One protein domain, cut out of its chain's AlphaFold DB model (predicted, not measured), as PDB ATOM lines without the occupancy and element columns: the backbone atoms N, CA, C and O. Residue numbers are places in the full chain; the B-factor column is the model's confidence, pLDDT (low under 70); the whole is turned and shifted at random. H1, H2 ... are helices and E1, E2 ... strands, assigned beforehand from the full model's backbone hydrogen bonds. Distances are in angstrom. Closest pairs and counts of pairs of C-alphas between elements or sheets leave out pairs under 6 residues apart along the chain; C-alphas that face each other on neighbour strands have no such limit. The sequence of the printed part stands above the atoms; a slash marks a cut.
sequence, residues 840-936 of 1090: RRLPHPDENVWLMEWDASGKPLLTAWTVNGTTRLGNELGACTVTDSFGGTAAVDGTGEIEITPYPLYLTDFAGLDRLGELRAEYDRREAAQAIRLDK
ATOM      1  N   ARG A 840      44.592  45.971 -52.193       94.56
ATOM      2  CA  ARG A 840      43.646  45.917 -53.318       94.56
ATOM      3  C   ARG A 840      42.614  47.027 -53.178       94.56
ATOM      4  O   ARG A 840      41.886  47.045 -52.190       94.56
ATOM      5  N   ARG A 841      42.480  47.909 -54.174       95.12
ATOM      6  CA  ARG A 841      41.323  48.819 -54.251       95.12
ATOM      7  C   ARG A 841      40.106  48.015 -54.709       95.12
ATOM      8  O   ARG A 841      39.962  47.738 -55.899       95.12
ATOM      9  N   LEU A 842      39.260  47.609 -53.768       95.94
ATOM     10  CA  LEU A 842      38.039  46.863 -54.058       95.94
ATOM     11  C   LEU A 842      37.060  47.733 -54.870       95.94
ATOM     12  O   LEU A 842      37.027  48.955 -54.701       95.94
ATOM     13  N   PRO A 843      36.266  47.134 -55.774       93.75
ATOM     14  CA  PRO A 843      35.361  47.888 -56.627       93.75
ATOM     15  C   PRO A 843      34.203  48.493 -55.828       93.75
ATOM     16  O   PRO A 843      33.580  47.829 -55.001       93.75
ATOM     17  N   HIS A 844      33.879  49.743 -56.145       94.81
ATOM     18  CA  HIS A 844      32.757  50.485 -55.581       94.81
ATOM     19  C   HIS A 844      31.952  51.158 -56.715       94.81
ATOM     20  O   HIS A 844      32.561  51.533 -57.720       94.81
ATOM     21  N   PRO A 845      30.608  51.277 -56.623       91.19
ATOM     22  CA  PRO A 845      29.797  51.950 -57.647       91.19
ATOM     23  C   PRO A 845      29.947  53.480 -57.647       91.19
ATOM     24  O   PRO A 845      29.799  54.095 -58.696       91.19
ATOM     25  N   ASP A 846      30.236  54.080 -56.491       94.06
ATOM     26  CA  ASP A 846      30.628  55.489 -56.368       94.06
ATOM     27  C   ASP A 846      32.161  55.601 -56.428       94.06
ATOM     28  O   ASP A 846      32.853  55.031 -55.580       94.06
ATOM     29  N   GLU A 847      32.680  56.320 -57.426       90.69
ATOM     30  CA  GLU A 847      34.116  56.520 -57.666       90.69
ATOM     31  C   GLU A 847      34.792  57.404 -56.607       90.69
ATOM     32  O   GLU A 847      36.015  57.321 -56.435       90.69
ATOM     33  N   ASN A 848      34.003  58.203 -55.873       94.94
ATOM     34  CA  ASN A 848      34.446  58.997 -54.728       94.94
ATOM     35  C   ASN A 848      34.874  58.110 -53.548       94.94
ATOM     36  O   ASN A 848      35.644  58.555 -52.702       94.94
ATOM     37  N   VAL A 849      34.414  56.859 -53.479       96.69
ATOM     38  CA  VAL A 849      34.755  55.944 -52.385       96.69
ATOM     39  C   VAL A 849      36.041  55.180 -52.690       96.69
ATOM     40  O   VAL A 849      36.264  54.631 -53.779       96.69
ATOM     41  N   TRP A 850      36.901  55.122 -51.682       97.19
ATOM     42  CA  TRP A 850      38.129  54.348 -51.676       97.19
ATOM     43  C   TRP A 850      38.021  53.271 -50.608       97.19
ATOM     44  O   TRP A 850      38.114  53.553 -49.421       97.19
ATOM     45  N   LEU A 851      37.790  52.038 -51.065       97.25
ATOM     46  CA  LEU A 851      37.737  50.836 -50.241       97.25
ATOM     47  C   LEU A 851      38.986  49.996 -50.525       97.25
ATOM     48  O   LEU A 851      39.129  49.440 -51.615       97.25
ATOM     49  N   MET A 852      39.898  49.925 -49.560       97.38
ATOM     50  CA  MET A 852      41.187  49.247 -49.692       97.38
ATOM     51  C   MET A 852      41.222  47.994 -48.815       97.38
ATOM     52  O   MET A 852      40.950  48.077 -47.623       97.38
ATOM     53  N   GLU A 853      41.580  46.847 -49.388       96.62
ATOM     54  CA  GLU A 853      41.832  45.600 -48.659       96.62
ATOM     55  C   GLU A 853      43.326  45.386 -48.406       96.62
ATOM     56  O   GLU A 853      44.132  45.434 -49.338       96.62
ATOM     57  N   TRP A 854      43.647  45.050 -47.157       96.81
ATOM     58  CA  TRP A 854      44.984  44.805 -46.630       96.81
ATOM     59  C   TRP A 854      45.086  43.419 -45.987       96.81
ATOM     60  O   TRP A 854      44.106  42.902 -45.441       96.81
ATOM     61  N   ASP A 855      46.294  42.848 -45.990       91.94
ATOM     62  CA  ASP A 855      46.627  41.661 -45.199       91.94
ATOM     63  C   ASP A 855      47.289  42.078 -43.873       91.94
ATOM     64  O   ASP A 855      48.468  42.446 -43.821       91.94
ATOM     65  N   ALA A 856      46.503  42.033 -42.798       89.12
ATOM     66  CA  ALA A 856      46.939  42.253 -41.427       89.12
ATOM     67  C   ALA A 856      47.249  40.896 -40.773       89.12
ATOM     68  O   ALA A 856      46.420  40.305 -40.078       89.12
ATOM     69  N   SER A 857      48.456  40.376 -41.021       84.44
ATOM     70  CA  SER A 857      48.956  39.114 -40.442       84.44
ATOM     71  C   SER A 857      48.026  37.898 -40.644       84.44
ATOM     72  O   SER A 857      47.796  37.105 -39.729       84.44
ATOM     73  N   GLY A 858      47.486  37.737 -41.853       81.75
ATOM     74  CA  GLY A 858      46.582  36.651 -42.244       81.75
ATOM     75  C   GLY A 858      45.094  36.947 -42.022       81.75
ATOM     76  O   GLY A 858      44.257  36.093 -42.328       81.75
ATOM     77  N   LYS A 859      44.745  38.132 -41.505       88.75
ATOM     78  CA  LYS A 859      43.366  38.633 -41.401       88.75
ATOM     79  C   LYS A 859      43.125  39.781 -42.393       88.75
ATOM     80  O   LYS A 859      44.021  40.596 -42.596       88.75
ATOM     81  N   PRO A 860      41.914  39.907 -42.969       92.69
ATOM     82  CA  PRO A 860      41.557  41.090 -43.741       92.69
ATOM     83  C   PRO A 860      41.380  42.304 -42.819       92.69
ATOM     84  O   PRO A 860      40.591  42.262 -41.874       92.69
ATOM     85  N   LEU A 861      42.065  43.391 -43.155       96.88
ATOM     86  CA  LEU A 861      41.746  44.752 -42.721       96.88
ATOM     87  C   LEU A 861      41.180  45.481 -43.942       96.88
ATOM     88  O   LEU A 861      41.772  45.411 -45.021       96.88
ATOM     89  N   LEU A 862      40.053  46.179 -43.792       97.25
ATOM     90  CA  LEU A 862      39.591  47.126 -44.809       97.25
ATOM     91  C   LEU A 862      39.778  48.550 -44.304       97.25
ATOM     92  O   LEU A 862      39.465  48.833 -43.151       97.25
ATOM     93  N   THR A 863      40.220  49.454 -45.174       98.25
ATOM     94  CA  THR A 863      40.140  50.895 -44.913       98.25
ATOM     95  C   THR A 863      39.220  51.572 -45.918       98.25
ATOM     96  O   THR A 863      39.198  51.201 -47.095       98.25
ATOM     97  N   ALA A 864      38.400  52.511 -45.441       97.88
ATOM     98  CA  ALA A 864      37.321  53.121 -46.215       97.88
ATOM     99  C   ALA A 864      37.244  54.637 -45.988       97.88
ATOM    100  O   ALA A 864      37.220  55.082 -44.843       97.88
ATOM    101  N   TRP A 865      37.188  55.419 -47.069       98.31
ATOM    102  CA  TRP A 865      37.005  56.878 -47.034       98.31
ATOM    103  C   TRP A 865      36.389  57.412 -48.334       98.31
ATOM    104  O   TRP A 865      36.324  56.703 -49.344       98.31
ATOM    105  N   THR A 866      35.970  58.678 -48.327       97.75
ATOM    106  CA  THR A 866      35.600  59.448 -49.527       97.75
ATOM    107  C   THR A 866      36.734  60.376 -49.968       97.75
ATOM    108  O   THR A 866      37.486  60.898 -49.141       97.75
ATOM    109  N   VAL A 867      36.871  60.656 -51.270       96.38
ATOM    110  CA  VAL A 867      37.837  61.668 -51.731       96.38
ATOM    111  C   VAL A 867      37.455  63.036 -51.156       96.38
ATOM    112  O   VAL A 867      38.306  63.680 -50.539       96.38
ATOM    113  N   ASN A 868      36.180  63.421 -51.298       90.69
ATOM    114  CA  ASN A 868      35.564  64.617 -50.714       90.69
ATOM    115  C   ASN A 868      34.118  64.330 -50.256       90.69
ATOM    116  O   ASN A 868      33.468  63.421 -50.775       90.69
ATOM    117  N   GLY A 869      33.582  65.151 -49.345       90.38
ATOM    118  CA  GLY A 869      32.191  65.044 -48.875       90.38
ATOM    119  C   GLY A 869      31.887  63.738 -48.132       90.38
ATOM    120  O   GLY A 869      32.797  63.018 -47.736       90.38
ATOM    121  N   THR A 870      30.606  63.421 -47.962       92.44
ATOM    122  CA  THR A 870      30.139  62.297 -47.133       92.44
ATOM    123  C   THR A 870      29.167  61.413 -47.914       92.44
ATOM    124  O   THR A 870      28.364  61.915 -48.700       92.44
ATOM    125  N   THR A 871      29.232  60.095 -47.712       95.06
ATOM    126  CA  THR A 871      28.288  59.118 -48.288       95.06
ATOM    127  C   THR A 871      28.166  57.883 -47.385       95.06
ATOM    128  O   THR A 871      28.762  57.836 -46.312       95.06
ATOM    129  N   ARG A 872      27.395  56.870 -47.793       94.81
ATOM    130  CA  ARG A 872      27.328  55.567 -47.105       94.81
ATOM    131  C   ARG A 872      28.269  54.560 -47.755       94.81
ATOM    132  O   ARG A 872      28.419  54.558 -48.975       94.81
ATOM    133  N   LEU A 873      28.836  53.654 -46.959       94.00
ATOM    134  CA  LEU A 873      29.736  52.602 -47.443       94.00
ATOM    135  C   LEU A 873      29.061  51.641 -48.439       94.00
ATOM    136  O   LEU A 873      29.742  51.067 -49.289       94.00
ATOM    137  N   GLY A 874      27.743  51.432 -48.335       92.00
ATOM    138  CA  GLY A 874      26.895  50.774 -49.342       92.00
ATOM    139  C   GLY A 874      27.141  49.277 -49.586       92.00
ATOM    140  O   GLY A 874      26.275  48.591 -50.128       92.00
ATOM    141  N   ASN A 875      28.288  48.741 -49.171       90.81
ATOM    142  CA  ASN A 875      28.595  47.318 -49.172       90.81
ATOM    143  C   ASN A 875      28.274  46.729 -47.803       90.81
ATOM    144  O   ASN A 875      28.803  47.188 -46.794       90.81
ATOM    145  N   GLU A 876      27.440  45.692 -47.789       92.94
ATOM    146  CA  GLU A 876      27.065  44.975 -46.574       92.94
ATOM    147  C   GLU A 876      27.983  43.764 -46.354       92.94
ATOM    148  O   GLU A 876      27.944  42.792 -47.110       92.94
ATOM    149  N   LEU A 877      28.830  43.849 -45.330       91.88
ATOM    150  CA  LEU A 877      29.845  42.871 -44.933       91.88
ATOM    151  C   LEU A 877      29.517  42.239 -43.567       91.88
ATOM    152  O   LEU A 877      30.362  41.559 -42.984       91.88
ATOM    153  N   GLY A 878      28.290  42.424 -43.072       92.75
ATOM    154  CA  GLY A 878      27.815  41.923 -41.788       92.75
ATOM    155  C   GLY A 878      28.461  42.632 -40.600       92.75
ATOM    156  O   GLY A 878      29.118  43.660 -40.747       92.75
ATOM    157  N   ALA A 879      28.281  42.062 -39.410       95.50
ATOM    158  CA  ALA A 879      28.855  42.626 -38.199       95.50
ATOM    159  C   ALA A 879      30.391  42.692 -38.269       95.50
ATOM    160  O   ALA A 879      31.028  41.762 -38.774       95.50
ATOM    161  N   CYS A 880      30.973  43.778 -37.759       96.19
ATOM    162  CA  CYS A 880      32.418  43.996 -37.714       96.19
ATOM    163  C   CYS A 880      32.809  44.961 -36.578       96.19
ATOM    164  O   CYS A 880      31.951  45.568 -35.929       96.19
ATOM    165  N   THR A 881      34.113  45.115 -36.358       97.25
ATOM    166  CA  THR A 881      34.682  46.191 -35.538       97.25
ATOM    167  C   THR A 881      35.071  47.349 -36.452       97.25
ATOM    168  O   THR A 881      35.776  47.139 -37.440       97.25
ATOM    169  N   VAL A 882      34.644  48.565 -36.112       96.94
ATOM    170  CA  VAL A 882      35.003  49.814 -36.796       96.94
ATOM    171  C   VAL A 882      35.816  50.679 -35.841       96.94
ATOM    172  O   VAL A 882      35.364  50.951 -34.729       96.94
ATOM    173  N   THR A 883      36.970  51.146 -36.300       97.62
ATOM    174  CA  THR A 883      37.762  52.197 -35.657       97.62
ATOM    175  C   THR A 883      37.738  53.433 -36.552       97.62
ATOM    176  O   THR A 883      38.066  53.343 -37.738       97.62
ATOM    177  N   ASP A 884      37.328  54.579 -36.013       97.06
ATOM    178  CA  ASP A 884      37.381  55.866 -36.710       97.06
ATOM    179  C   ASP A 884      38.814  56.419 -36.805       97.06
ATOM    180  O   ASP A 884      39.759  55.861 -36.244       97.06
ATOM    181  N   SER A 885      38.999  57.526 -37.528       97.38
ATOM    182  CA  SER A 885      40.321  58.140 -37.692       97.38
ATOM    183  C   SER A 885      40.961  58.626 -36.392       97.38
ATOM    184  O   SER A 885      42.174  58.774 -36.364       97.38
ATOM    185  N   PHE A 886      40.205  58.870 -35.324       97.19
ATOM    186  CA  PHE A 886      40.719  59.392 -34.057       97.19
ATOM    187  C   PHE A 886      40.925  58.293 -32.999       97.19
ATOM    188  O   PHE A 886      41.301  58.591 -31.865       97.19
ATOM    189  N   GLY A 887      40.712  57.027 -33.373       95.88
ATOM    190  CA  GLY A 887      40.895  55.851 -32.521       95.88
ATOM    191  C   GLY A 887      39.612  55.370 -31.842       95.88
ATOM    192  O   GLY A 887      39.638  54.351 -31.146       95.88
ATOM    193  N   GLY A 888      38.484  56.050 -32.067       94.69
ATOM    194  CA  GLY A 888      37.186  55.666 -31.530       94.69
ATOM    195  C   GLY A 888      36.731  54.342 -32.118       94.69
ATOM    196  O   GLY A 888      36.481  54.224 -33.313       94.69
ATOM    197  N   THR A 889      36.638  53.324 -31.266       94.81
ATOM    198  CA  THR A 889      36.285  51.961 -31.680       94.81
ATOM    199  C   THR A 889      34.847  51.627 -31.278       94.81
ATOM    200  O   THR A 889      34.381  52.019 -30.202       94.81
ATOM    201  N   ALA A 890      34.131  50.905 -32.142       93.75
ATOM    202  CA  ALA A 890      32.794  50.373 -31.893       93.75
ATOM    203  C   ALA A 890      32.556  49.065 -32.667       93.75
ATOM    204  O   ALA A 890      33.046  48.885 -33.780       93.75
ATOM    205  N   ALA A 891      31.755  48.162 -32.098       95.88
ATOM    206  CA  ALA A 891      31.176  47.050 -32.847       95.88
ATOM    207  C   ALA A 891      29.892  47.517 -33.550       95.88
ATOM    208  O   ALA A 891      29.088  48.235 -32.951       95.88
ATOM    209  N   VAL A 892      29.688  47.087 -34.794       94.94
ATOM    210  CA  VAL A 892      28.488  47.382 -35.595       94.94
ATOM    211  C   VAL A 892      27.861  46.085 -36.104       94.94
ATOM    212  O   VAL A 892      28.573  45.118 -36.361       94.94
ATOM    213  N   ASP A 893      26.535  46.059 -36.265       94.12
ATOM    214  CA  ASP A 893      25.789  44.864 -36.707       94.12
ATOM    215  C   ASP A 893      25.826  44.632 -38.233       94.12
ATOM    216  O   ASP A 893      25.556  43.524 -38.703       94.12
ATOM    217  N   GLY A 894      26.151  45.667 -39.009       93.50
ATOM    218  CA  GLY A 894      26.208  45.649 -40.471       93.50
ATOM    219  C   GLY A 894      26.925  46.885 -41.011       93.50
ATOM    220  O   GLY A 894      26.981  47.914 -40.336       93.50
ATOM    221  N   THR A 895      27.490  46.786 -42.214       94.56
ATOM    222  CA  THR A 895      28.363  47.830 -42.774       94.56
ATOM    223  C   THR A 895      27.719  48.711 -43.840       94.56
ATOM    224  O   THR A 895      28.263  49.770 -44.141       94.56
ATOM    225  N   GLY A 896      26.574  48.330 -44.418       91.88
ATOM    226  CA  GLY A 896      25.991  49.051 -45.559       91.88
ATOM    227  C   GLY A 896      25.578  50.494 -45.245       91.88
ATOM    228  O   GLY A 896      25.699  51.373 -46.100       91.88
ATOM    229  N   GLU A 897      25.143  50.739 -44.008       93.81
ATOM    230  CA  GLU A 897      24.649  52.033 -43.517       93.81
ATOM    231  C   GLU A 897      25.717  52.868 -42.785       93.81
ATOM    232  O   GLU A 897      25.406  53.956 -42.301       93.81
ATOM    233  N   ILE A 898      26.969  52.394 -42.707       94.25
ATOM    234  CA  ILE A 898      28.075  53.173 -42.130       94.25
ATOM    235  C   ILE A 898      28.293  54.429 -42.977       94.25
ATOM    236  O   ILE A 898      28.496  54.344 -44.191       94.25
ATOM    237  N   GLU A 899      28.284  55.585 -42.322       93.94
ATOM    238  CA  GLU A 899      28.699  56.844 -42.925       93.94
ATOM    239  C   GLU A 899      30.221  56.873 -43.106       93.94
ATOM    240  O   GLU A 899      30.975  56.558 -42.186       93.94
ATOM    241  N   ILE A 900      30.671  57.246 -44.302       95.00
ATOM    242  CA  ILE A 900      32.079  57.422 -44.653       95.00
ATOM    243  C   ILE A 900      32.326  58.852 -45.122       95.00
ATOM    244  O   ILE A 900      31.561  59.424 -45.903       95.00
ATOM    245  N   THR A 901      33.424  59.418 -44.633       96.38
ATOM    246  CA  THR A 901      33.812  60.821 -44.804       96.38
ATOM    247  C   THR A 901      35.251  60.884 -45.346       96.38
ATOM    248  O   THR A 901      35.850  59.836 -45.629       96.38
ATOM    249  N   PRO A 902      35.860  62.077 -45.501       97.06
ATOM    250  CA  PRO A 902      37.256  62.185 -45.915       97.06
ATOM    251  C   PRO A 902      38.252  61.599 -44.901       97.06
ATOM    252  O   PRO A 902      39.412  61.394 -45.265       97.06
ATOM    253  N   TYR A 903      37.807  61.331 -43.670       97.88
ATOM    254  CA  TYR A 903      38.558  60.669 -42.606       97.88
ATOM    255  C   TYR A 903      38.442  59.141 -42.740       97.88
ATOM    256  O   TYR A 903      37.329  58.613 -42.698       97.88
ATOM    257  N   PRO A 904      39.556  58.404 -42.900       98.06
ATOM    258  CA  PRO A 904      39.517  56.951 -42.998       98.06
ATOM    259  C   PRO A 904      38.919  56.239 -41.786       98.06
ATOM    260  O   PRO A 904      39.293  56.498 -40.640       98.06
ATOM    261  N   LEU A 905      38.060  55.267 -42.073       98.06
ATOM    262  CA  LEU A 905      37.664  54.219 -41.142       98.06
ATOM    263  C   LEU A 905      38.530  52.976 -41.355       98.06
ATOM    264  O   LEU A 905      38.904  52.661 -42.488       98.06
ATOM    265  N   TYR A 906      38.778  52.239 -40.277       98.06
ATOM    266  CA  TYR A 906      39.489  50.962 -40.256       98.06
ATOM    267  C   TYR A 906      38.514  49.883 -39.779       98.06
ATOM    268  O   TYR A 906      37.946  49.993 -38.696       98.06
ATOM    269  N   LEU A 907      38.273  48.863 -40.601       97.12
ATOM    270  CA  LEU A 907      37.276  47.828 -40.343       97.12
ATOM    271  C   LEU A 907      37.951  46.454 -40.236       97.12
ATOM    272  O   LEU A 907      38.774  46.087 -41.080       97.12
ATOM    273  N   THR A 908      37.589  45.683 -39.209       96.06
ATOM    274  CA  THR A 908      38.184  44.374 -38.882       96.06
ATOM    275  C   THR A 908      37.143  43.373 -38.360       96.06
ATOM    276  O   THR A 908      36.003  43.731 -38.077       96.06
ATOM    277  N   ASP A 909      37.526  42.093 -38.254       93.12
ATOM    278  CA  ASP A 909      36.721  41.004 -37.663       93.12
ATOM    279  C   ASP A 909      35.297  40.830 -38.259       93.12
ATOM    280  O   ASP A 909      34.335  40.506 -37.566       93.12
ATOM    281  N   PHE A 910      35.175  41.006 -39.580       90.56
ATOM    282  CA  PHE A 910      33.926  40.879 -40.346       90.56
ATOM    283  C   PHE A 910      33.282  39.486 -40.295       90.56
ATOM    284  O   PHE A 910      33.945  38.467 -40.506       90.56
ATOM    285  N   ALA A 911      31.952  39.450 -40.195       89.06
ATOM    286  CA  ALA A 911      31.155  38.237 -40.381       89.06
ATOM    287  C   ALA A 911      30.938  37.858 -41.867       89.06
ATOM    288  O   ALA A 911      30.896  36.676 -42.211       89.06
ATOM    289  N   GLY A 912      30.794  38.838 -42.764       83.88
ATOM    290  CA  GLY A 912      30.385  38.673 -44.169       83.88
ATOM    291  C   GLY A 912      31.514  38.348 -45.148       83.88
ATOM    292  O   GLY A 912      31.625  38.971 -46.206       83.88
ATOM    293  N   LEU A 913      32.349  37.357 -44.821       87.44
ATOM    294  CA  LEU A 913      33.513  36.974 -45.637       87.44
ATOM    295  C   LEU A 913      33.158  36.533 -47.070       87.44
ATOM    296  O   LEU A 913      33.964  36.733 -47.979       87.44
ATOM    297  N   ASP A 914      31.956  35.995 -47.300       91.44
ATOM    298  CA  ASP A 914      31.487  35.605 -48.639       91.44
ATOM    299  C   ASP A 914      31.380  36.818 -49.580       91.44
ATOM    300  O   ASP A 914      31.890  36.784 -50.701       91.44
ATOM    301  N   ARG A 915      30.798  37.931 -49.105       92.75
ATOM    302  CA  ARG A 915      30.655  39.171 -49.888       92.75
ATOM    303  C   ARG A 915      32.010  39.820 -50.177       92.75
ATOM    304  O   ARG A 915      32.231  40.319 -51.280       92.75
ATOM    305  N   LEU A 916      32.945  39.752 -49.228       92.69
ATOM    306  CA  LEU A 916      34.334  40.151 -49.462       92.69
ATOM    307  C   LEU A 916      34.992  39.281 -50.554       92.69
ATOM    308  O   LEU A 916      35.706  39.795 -51.415       92.69
ATOM    309  N   GLY A 917      34.693  37.978 -50.582       94.12
ATOM    310  CA  GLY A 917      35.083  37.063 -51.657       94.12
ATOM    311  C   GLY A 917      34.556  37.467 -53.041       94.12
ATOM    312  O   GLY A 917      35.301  37.405 -54.020       94.12
ATOM    313  N   GLU A 918      33.309  37.937 -53.134       94.88
ATOM    314  CA  GLU A 918      32.737  38.457 -54.387       94.88
ATOM    315  C   GLU A 918      33.472  39.709 -54.890       94.88
ATOM    316  O   GLU A 918      33.797  39.791 -56.079       94.88
ATOM    317  N   LEU A 919      33.767  40.657 -53.990       95.31
ATOM    318  CA  LEU A 919      34.493  41.894 -54.305       95.31
ATOM    319  C   LEU A 919      35.925  41.611 -54.775       95.31
ATOM    320  O   LEU A 919      36.358  42.176 -55.781       95.31
ATOM    321  N   ARG A 920      36.634  40.684 -54.112       95.75
ATOM    322  CA  ARG A 920      37.949  40.179 -54.550       95.75
ATOM    323  C   ARG A 920      37.879  39.590 -55.957       95.75
ATOM    324  O   ARG A 920      38.636  39.994 -56.833       95.75
ATOM    325  N   ALA A 921      36.920  38.698 -56.204       96.50
ATOM    326  CA  ALA A 921      36.755  38.073 -57.511       96.50
ATOM    327  C   ALA A 921      36.391  39.085 -58.614       96.50
ATOM    328  O   ALA A 921      36.675  38.842 -59.786       96.50
ATOM    329  N   GLU A 922      35.734  40.200 -58.283       95.62
ATOM    330  CA  GLU A 922      35.508  41.295 -59.228       95.62
ATOM    331  C   GLU A 922      36.767  42.134 -59.475       95.62
ATOM    332  O   GLU A 922      37.066  42.415 -60.638       95.62
ATOM    333  N   TYR A 923      37.524  42.474 -58.429       95.56
ATOM    334  CA  TYR A 923      38.834  43.115 -58.551       95.56
ATOM    335  C   TYR A 923      39.764  42.303 -59.469       95.56
ATOM    336  O   TYR A 923      40.238  42.832 -60.474       95.56
ATOM    337  N   ASP A 924      39.911  40.999 -59.222       95.69
ATOM    338  CA  ASP A 924      40.758  40.106 -60.025       95.69
ATOM    339  C   ASP A 924      40.333  40.078 -61.509       95.69
ATOM    340  O   ASP A 924      41.175  40.050 -62.409       95.69
ATOM    341  N   ARG A 925      39.020  40.139 -61.797       95.50
ATOM    342  CA  ARG A 925      38.502  40.247 -63.177       95.50
ATOM    343  C   ARG A 925      38.847  41.590 -63.825       95.50
ATOM    344  O   ARG A 925      39.163  41.604 -65.016       95.50
ATOM    345  N   ARG A 926      38.769  42.699 -63.080       93.44
ATOM    346  CA  ARG A 926      39.111  44.046 -63.571       93.44
ATOM    347  C   ARG A 926      40.613  44.155 -63.856       93.44
ATOM    348  O   ARG A 926      40.976  44.564 -64.958       93.44
ATOM    349  N   GLU A 927      41.466  43.691 -62.944       90.44
ATOM    350  CA  GLU A 927      42.924  43.662 -63.135       90.44
ATOM    351  C   GLU A 927      43.333  42.770 -64.312       90.44
ATOM    352  O   GLU A 927      44.113  43.193 -65.164       90.44
ATOM    353  N   ALA A 928      42.756  41.568 -64.441       91.44
ATOM    354  CA  ALA A 928      43.025  40.695 -65.584       91.44
ATOM    355  C   ALA A 928      42.607  41.340 -66.921       91.44
ATOM    356  O   ALA A 928      43.340  41.251 -67.910       91.44
ATOM    357  N   ALA A 929      41.460  42.026 -66.963       90.44
ATOM    358  CA  ALA A 929      41.018  42.757 -68.149       90.44
ATOM    359  C   ALA A 929      41.952  43.935 -68.487       90.44
ATOM    360  O   ALA A 929      42.291  44.124 -69.659       90.44
ATOM    361  N   GLN A 930      42.417  44.680 -67.480       86.38
ATOM    362  CA  GLN A 930      43.360  45.783 -67.664       86.38
ATOM    363  C   GLN A 930      44.742  45.288 -68.109       86.38
ATOM    364  O   GLN A 930      45.332  45.868 -69.017       86.38
ATOM    365  N   ALA A 931      45.237  44.177 -67.559       85.19
ATOM    366  CA  ALA A 931      46.476  43.540 -67.999       85.19
ATOM    367  C   ALA A 931      46.399  43.093 -69.470       85.19
ATOM    368  O   ALA A 931      47.314  43.367 -70.244       85.19
ATOM    369  N   ILE A 932      45.279  42.489 -69.893       89.12
ATOM    370  CA  ILE A 932      45.028  42.136 -71.304       89.12
ATOM    371  C   ILE A 932      44.965  43.390 -72.194       89.12
ATOM    372  O   ILE A 932      45.441  43.363 -73.330       89.12
ATOM    373  N   ARG A 933      44.385  44.496 -71.711       86.81
ATOM    374  CA  ARG A 933      44.337  45.766 -72.454       86.81
ATOM    375  C   ARG A 933      45.736  46.365 -72.627       86.81
ATOM    376  O   ARG A 933      46.106  46.711 -73.746       86.81
ATOM    377  N   LEU A 934      46.532  46.407 -71.560       82.62
ATOM    378  CA  LEU A 934      47.916  46.886 -71.591       82.62
ATOM    379  C   LEU A 934      48.819  46.004 -72.470       82.62
ATOM    380  O   LEU A 934      49.633  46.543 -73.210       82.62
ATOM    381  N   ASP A 935      48.640  44.680 -72.476       85.69
ATOM    382  CA  ASP A 935      49.352  43.763 -73.384       85.69
ATOM    383  C   ASP A 935      49.017  44.013 -74.869       85.69
ATOM    384  O   ASP A 935      49.901  43.940 -75.725       85.69
ATOM    385  N   LYS A 936      47.769  44.379 -75.195       87.69
ATOM    386  CA  LYS A 936      47.414  44.836 -76.551       87.69
ATOM    387  C   LYS A 936      48.106  46.155 -76.890       87.69
ATOM    388  O   LYS A 936      48.716  46.255 -77.949       87.69
TER     389      LYS A 936
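What this domain is: This is residues 840 to 936 of the 1090 residues of an uncharacterized protein of Planctomycetes bacterium CA13 (UniProt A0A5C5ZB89). One strongly twisted sheet of six strands makes the body, and the long helix H1 crosses it at the E1 end, with residues 927 to 936 sticking out as an arm. The 97 printed residues hold E1 to E6, then H1, a mixed class; the antiparallel sheet runs E1, E2, E3, E6, E4, E5. The whole is compact, with a radius of gyration of the C-alphas of 14.0 A, but elongated, spanning 47 by 30 by 22 A.

How they stand to each other: Start at E2, residues 849 to 856, and E3, residues 859 to 866, a hairpin in which N 852 and O 863 are 2.9 A apart. E1, residues 840 to 842, is the edge strand beside E2, with N 842 and O 851 at 2.8 A; E1, E2 and E3 form a meander, each strand the antiparallel neighbour of the one before. On the other side of E3 find E6, residues 905 to 908, with N 907 and O 862 at 2.8 A. Next comes E4, residues 880 to 883, with N 883 and O 906 at 2.8 A, then its hairpin partner E5, residues 889 to 892, with N 882 and O 890 at 2.8 A. H1, residues 913 to 936, is on the sheet and runs across the strands, at 76 degrees to E1 on the local plane; its closest C-alphas to E1 are Tyr 923 and Leu 842, 5.9 A apart. Every O i to N i+4 pair in H1 is within hydrogen-bond range.

Where its parts are: Find C-alpha 840 at (43.646, 45.917, -53.318), where E1 begins. E2 covers 21.4 A and E3 23.7 A. H1 runs 34.8 A from C-alpha 913 at (33.513, 36.974, -45.637) to C-alpha 936 at (47.414, 44.836, -76.551).

The domain as a whole: The farthest C-alphas, Gly 888 and Lys 936, are 47.4 A apart. The links E3 to E4 and E5 to E6 are long; residues 871 to 872 of the first pair antiparallel with 899 to 900 of the second. The printed part has no cut, and no printed residue is under 70 in pLDDT.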